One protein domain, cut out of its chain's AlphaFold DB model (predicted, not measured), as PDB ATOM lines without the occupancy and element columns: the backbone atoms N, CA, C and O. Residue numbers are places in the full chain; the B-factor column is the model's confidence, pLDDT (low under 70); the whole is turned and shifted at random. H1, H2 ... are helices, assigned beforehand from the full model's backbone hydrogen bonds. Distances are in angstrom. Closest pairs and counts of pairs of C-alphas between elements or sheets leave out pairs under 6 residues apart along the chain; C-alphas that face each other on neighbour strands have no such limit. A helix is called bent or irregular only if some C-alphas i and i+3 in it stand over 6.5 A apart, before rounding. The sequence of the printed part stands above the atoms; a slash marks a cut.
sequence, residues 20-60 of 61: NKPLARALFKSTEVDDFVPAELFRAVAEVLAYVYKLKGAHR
ATOM      1  N   ASN A  20      13.006 -28.837 -20.653       96.50
ATOM      2  CA  ASN A  20      13.279 -28.650 -19.227       96.50
ATOM      3  C   ASN A  20      13.707 -29.992 -18.615       96.50
ATOM      4  O   ASN A  20      12.874 -30.800 -18.206       96.50
ATOM      5  N   LYS A  21      15.022 -30.259 -18.588       96.44
ATOM      6  CA  LYS A  21      15.565 -31.562 -18.153       96.44
ATOM      7  C   LYS A  21      15.186 -31.926 -16.709       96.44
ATOM      8  O   LYS A  21      14.810 -33.081 -16.507       96.44
ATOM      9  N   PRO A  22      15.275 -31.018 -15.712       97.75
ATOM     10  CA  PRO A  22      14.861 -31.333 -14.344       97.75
ATOM     11  C   PRO A  22      13.391 -31.742 -14.242       97.75
ATOM     12  O   PRO A  22      13.099 -32.809 -13.706       97.75
ATOM     13  N   LEU A  23      12.477 -30.946 -14.809       97.88
ATOM     14  CA  LEU A  23      11.041 -31.226 -14.747       97.88
ATOM     15  C   LEU A  23      10.678 -32.504 -15.511       97.88
ATOM     16  O   LEU A  23       9.941 -33.335 -14.991       97.88
ATOM     17  N   ALA A  24      11.235 -32.696 -16.711       97.19
ATOM     18  CA  ALA A  24      10.979 -33.888 -17.515       97.19
ATOM     19  C   ALA A  24      11.406 -35.172 -16.787       97.19
ATOM     20  O   ALA A  24      10.682 -36.162 -16.811       97.19
ATOM     21  N   ARG A  25      12.560 -35.153 -16.103       97.69
ATOM     22  CA  ARG A  25      13.025 -36.291 -15.294       97.69
ATOM     23  C   ARG A  25      12.158 -36.526 -14.062       97.69
ATOM     24  O   ARG A  25      11.953 -37.680 -13.707       97.69
ATOM     25  N   ALA A  26      11.699 -35.458 -13.409       98.06
ATOM     26  CA  ALA A  26      10.823 -35.568 -12.251       98.06
ATOM     27  C   ALA A  26       9.494 -36.222 -12.644       98.06
ATOM     28  O   ALA A  26       9.186 -37.279 -12.109       98.06
ATOM     29  N   LEU A  27       8.805 -35.680 -13.657       97.62
ATOM     30  CA  LEU A  27       7.555 -36.238 -14.188       97.62
ATOM     31  C   LEU A  27       7.732 -37.693 -14.632       97.62
ATOM     32  O   LEU A  27       7.010 -38.564 -14.171       97.62
ATOM     33  N   PHE A  28       8.762 -37.993 -15.428       96.56
ATOM     34  CA  PHE A  28       9.008 -39.365 -15.887       96.56
ATOM     35  C   PHE A  28       9.212 -40.375 -14.742       96.56
ATOM     36  O   PHE A  28       8.993 -41.564 -14.927       96.56
ATOM     37  N   LYS A  29       9.665 -39.919 -13.569       97.44
ATOM     38  CA  LYS A  29       9.855 -40.773 -12.392       97.44
ATOM     39  C   LYS A  29       8.605 -40.859 -11.507       97.44
ATOM     40  O   LYS A  29       8.466 -41.841 -10.786       97.44
ATOM     41  N   SER A  30       7.772 -39.820 -11.479       96.88
ATOM     42  CA  SER A  30       6.704 -39.655 -10.485       96.88
ATOM     43  C   SER A  30       5.285 -39.772 -11.041       96.88
ATOM     44  O   SER A  30       4.349 -39.663 -10.258       96.88
ATOM     45  N   THR A  31       5.111 -39.924 -12.356       97.12
ATOM     46  CA  THR A  31       3.794 -40.003 -13.011       97.12
ATOM     47  C   THR A  31       3.795 -41.007 -14.148       97.12
ATOM     48  O   THR A  31       4.754 -41.045 -14.921       97.12
ATOM     49  N   GLU A  32       2.684 -41.713 -14.308       97.62
ATOM     50  CA  GLU A  32       2.361 -42.480 -15.505       97.62
ATOM     51  C   GLU A  32       1.408 -41.698 -16.426       97.62
ATOM     52  O   GLU A  32       0.976 -40.579 -16.139       97.62
ATOM     53  N   VAL A  33       1.110 -42.270 -17.593       95.12
ATOM     54  CA  VAL A  33       0.082 -41.718 -18.486       95.12
ATOM     55  C   VAL A  33      -1.274 -41.746 -17.776       95.12
ATOM     56  O   VAL A  33      -1.576 -42.695 -17.062       95.12
ATOM     57  N   ASP A  34      -2.072 -40.700 -17.996       96.81
ATOM     58  CA  ASP A  34      -3.387 -40.463 -17.378       96.81
ATOM     59  C   ASP A  34      -3.369 -40.099 -15.880       96.81
ATOM     60  O   ASP A  34      -4.423 -39.798 -15.312       96.81
ATOM     61  N   ASP A  35      -2.191 -40.006 -15.253       97.50
ATOM     62  CA  ASP A  35      -2.056 -39.477 -13.894       97.50
ATOM     63  C   ASP A  35      -2.191 -37.948 -13.838       97.50
ATOM     64  O   ASP A  35      -1.877 -37.200 -14.773       97.50
ATOM     65  N   PHE A  36      -2.588 -37.456 -12.664       97.25
ATOM     66  CA  PHE A  36      -2.462 -36.040 -12.336       97.25
ATOM     67  C   PHE A  36      -1.006 -35.663 -12.044       97.25
ATOM     68  O   PHE A  36      -0.222 -36.446 -11.509       97.25
ATOM     69  N   VAL A  37      -0.658 -34.405 -12.328       97.31
ATOM     70  CA  VAL A  37       0.640 -33.841 -11.937       97.31
ATOM     71  C   VAL A  37       0.764 -33.865 -10.398       97.31
ATOM     72  O   VAL A  37      -0.185 -33.479  -9.714       97.31
ATOM     73  N   PRO A  38       1.913 -34.261  -9.824       98.06
ATOM     74  CA  PRO A  38       2.155 -34.191  -8.390       98.06
ATOM     75  C   PRO A  38       2.192 -32.743  -7.897       98.06
ATOM     76  O   PRO A  38       2.710 -31.853  -8.581       98.06
ATOM     77  N   ALA A  39       1.679 -32.500  -6.691       98.06
ATOM     78  CA  ALA A  39       1.534 -31.150  -6.144       98.06
ATOM     79  C   ALA A  39       2.877 -30.407  -6.033       98.06
ATOM     80  O   ALA A  39       2.958 -29.203  -6.283       98.06
ATOM     81  N   GLU A  40       3.956 -31.126  -5.734       97.69
ATOM     82  CA  GLU A  40       5.321 -30.608  -5.669       97.69
ATOM     83  C   GLU A  40       5.846 -30.091  -7.021       97.69
ATOM     84  O   GLU A  40       6.751 -29.256  -7.050       97.69
ATOM     85  N   LEU A  41       5.264 -30.535  -8.142       98.12
ATOM     86  CA  LEU A  41       5.637 -30.112  -9.494       98.12
ATOM     87  C   LEU A  41       4.716 -29.030 -10.067       98.12
ATOM     88  O   LEU A  41       5.028 -28.476 -11.125       98.12
ATOM     89  N   PHE A  42       3.629 -28.668  -9.379       97.88
ATOM     90  CA  PHE A  42       2.643 -27.702  -9.880       97.88
ATOM     91  C   PHE A  42       3.257 -26.383 -10.319       97.88
ATOM     92  O   PHE A  42       2.947 -25.894 -11.403       97.88
ATOM     93  N   ARG A  43       4.161 -25.815  -9.516       98.00
ATOM     94  CA  ARG A  43       4.807 -24.543  -9.856       98.00
ATOM     95  C   ARG A  43       5.607 -24.643 -11.155       98.00
ATOM     96  O   ARG A  43       5.439 -23.810 -12.039       98.00
ATOM     97  N   ALA A  44       6.447 -25.667 -11.278       97.12
ATOM     98  CA  ALA A  44       7.294 -25.849 -12.452       97.12
ATOM     99  C   ALA A  44       6.462 -26.110 -13.720       97.12
ATOM    100  O   ALA A  44       6.766 -25.571 -14.782       97.12
ATOM    101  N   VAL A  45       5.375 -26.881 -13.611       97.31
ATOM    102  CA  VAL A  45       4.437 -27.089 -14.724       97.31
ATOM    103  C   VAL A  45       3.702 -25.793 -15.081       97.31
ATOM    104  O   VAL A  45       3.597 -25.464 -16.261       97.31
ATOM    105  N   ALA A  46       3.251 -25.013 -14.096       97.56
ATOM    106  CA  ALA A  46       2.596 -23.726 -14.330       97.56
ATOM    107  C   ALA A  46       3.512 -22.729 -15.057       97.56
ATOM    108  O   ALA A  46       3.054 -22.017 -15.951       97.56
ATOM    109  N   GLU A  47       4.808 -22.706 -14.735       96.25
ATOM    110  CA  GLU A  47       5.807 -21.891 -15.438       96.25
ATOM    111  C   GLU A  47       5.941 -22.301 -16.919       96.25
ATOM    112  O   GLU A  47       5.965 -21.434 -17.799       96.25
ATOM    113  N   VAL A  48       5.937 -23.607 -17.221       96.31
ATOM    114  CA  VAL A  48       5.941 -24.115 -18.607       96.31
ATOM    115  C   VAL A  48       4.657 -23.738 -19.342       96.31
ATOM    116  O   VAL A  48       4.721 -23.258 -20.475       96.31
ATOM    117  N   LEU A  49       3.493 -23.900 -18.706       94.94
ATOM    118  CA  LEU A  49       2.214 -23.492 -19.289       94.94
ATOM    119  C   LEU A  49       2.222 -21.996 -19.610       94.94
ATOM    120  O   LEU A  49       1.918 -21.612 -20.739       94.94
ATOM    121  N   ALA A  50       2.635 -21.150 -18.663       94.88
ATOM    122  CA  ALA A  50       2.724 -19.706 -18.862       94.88
ATOM    123  C   ALA A  50       3.648 -19.335 -20.035       94.88
ATOM    124  O   ALA A  50       3.314 -18.451 -20.827       94.88
ATOM    125  N   TYR A  51       4.785 -20.022 -20.179       93.69
ATOM    126  CA  TYR A  51       5.686 -19.852 -21.319       93.69
ATOM    127  C   TYR A  51       4.996 -20.199 -22.648       93.69
ATOM    128  O   TYR A  51       4.993 -19.384 -23.572       93.69
ATOM    129  N   VAL A  52       4.335 -21.359 -22.730       91.38
ATOM    130  CA  VAL A  52       3.603 -21.790 -23.933       91.38
ATOM    131  C   VAL A  52       2.458 -20.830 -24.280       91.38
ATOM    132  O   VAL A  52       2.269 -20.504 -25.453       91.38
ATOM    133  N   TYR A  53       1.720 -20.325 -23.288       90.12
ATOM    134  CA  TYR A  53       0.661 -19.334 -23.506       90.12
ATOM    135  C   TYR A  53       1.203 -18.034 -24.109       90.12
ATOM    136  O   TYR A  53       0.594 -17.502 -25.037       90.12
ATOM    137  N   LYS A  54       2.357 -17.543 -23.640       88.50
ATOM    138  CA  LYS A  54       3.005 -16.352 -24.215       88.50
ATOM    139  C   LYS A  54       3.449 -16.582 -25.658       88.50
ATOM    140  O   LYS A  54       3.210 -15.721 -26.499       88.50
ATOM    141  N   LEU A  55       4.026 -17.747 -25.962       82.56
ATOM    142  CA  LEU A  55       4.413 -18.110 -27.332       82.56
ATOM    143  C   LEU A  55       3.208 -18.149 -28.281       82.56
ATOM    144  O   LEU A  55       3.268 -17.600 -29.380       82.56
ATOM    145  N   LYS A  56       2.094 -18.754 -27.847       75.31
ATOM    146  CA  LYS A  56       0.853 -18.815 -28.637       75.31
ATOM    147  C   LYS A  56       0.170 -17.453 -28.776       75.31
ATOM    148  O   LYS A  56      -0.400 -17.171 -29.823       75.31
ATOM    149  N   GLY A  57       0.235 -16.607 -27.745       64.69
ATOM    150  CA  GLY A  57      -0.243 -15.223 -27.800       64.69
ATOM    151  C   GLY A  57       0.538 -14.373 -28.805       64.69
ATOM    152  O   GLY A  57      -0.067 -13.597 -29.534       64.69
ATOM    153  N   ALA A  58       1.851 -14.588 -28.917       58.00
ATOM    154  CA  ALA A  58       2.691 -13.949 -29.931       58.00
ATOM    155  C   ALA A  58       2.413 -14.447 -31.366       58.00
ATOM    156  O   ALA A  58       2.674 -13.718 -32.312       58.00
ATOM    157  N   HIS A  59       1.867 -15.658 -31.543       54.75
ATOM    158  CA  HIS A  59       1.469 -16.207 -32.852       54.75
ATOM    159  C   HIS A  59       0.113 -15.694 -33.372       54.75
ATOM    160  O   HIS A  59      -0.260 -16.000 -34.502       54.75
ATOM    161  N   ARG A  60      -0.657 -14.966 -32.551       54.06
ATOM    162  CA  ARG A  60      -1.973 -14.402 -32.911       54.06
ATOM    163  C   ARG A  60      -1.960 -12.876 -33.087       54.06
ATOM    164  O   ARG A  60      -3.038 -12.293 -33.193       54.06
TER     165      ARG A  60
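What this domain is: This is residues 20 to 60 of the 61 residues of an uncharacterized protein of Desulfobacteraceae bacterium 4572_87 (UniProt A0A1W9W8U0). A short helix, H1, packs at a slant on the early part of a long helix, H2, and the far part of H2, residues 49 to 58, sticks out with residues 59 and 60 as a free arm that makes much of the length. Between the helices the link makes a loop, of which residues 31 to 36 also stick out. The printed part has 41 residues with two named helices, H1 then H2, and no named strand; the class is all helix. The whole is loose and elongated, with a radius of gyration of the C-alphas of 11.9 A and spans of 35 by 20 by 15 A.

Where its parts are: H1 covers residues 21 to 30, starting at C-alpha 21 at (15.565, -31.562, -18.153), and is 14.2 A from first to last C-alpha. H2 covers residues 39 to 58 and is 29.4 A long, from C-alpha 39 at (1.534, -31.150, -6.144) to C-alpha 58 at (2.691, -13.949, -29.931). H2 is irregular, with C-alphas 40 and 43 7.4 A apart, and it has a kink of 25 degrees near residue 46.

How they stand to each other: H1 and H2 touch, with H2 taking part through residues 41 to 45 alone. Their closest C-alphas are those of Leu 23 and Ala 44, 6.9 A apart. The two helices run opposite ways at a steep tilt of 49 degrees. In H1 every O i to N i+4 pair is within hydrogen-bond range; in H2 14 of 16 are.

The domain as a whole: The two C-alphas farthest apart are those of Lys 29 and Arg 60, at 35.4 A. The printed part has no cut. The link from H1 to H2, 8 residues, is short. The mean pLDDT of the printed part is 91.8, and residues 57 to 60 are under 70.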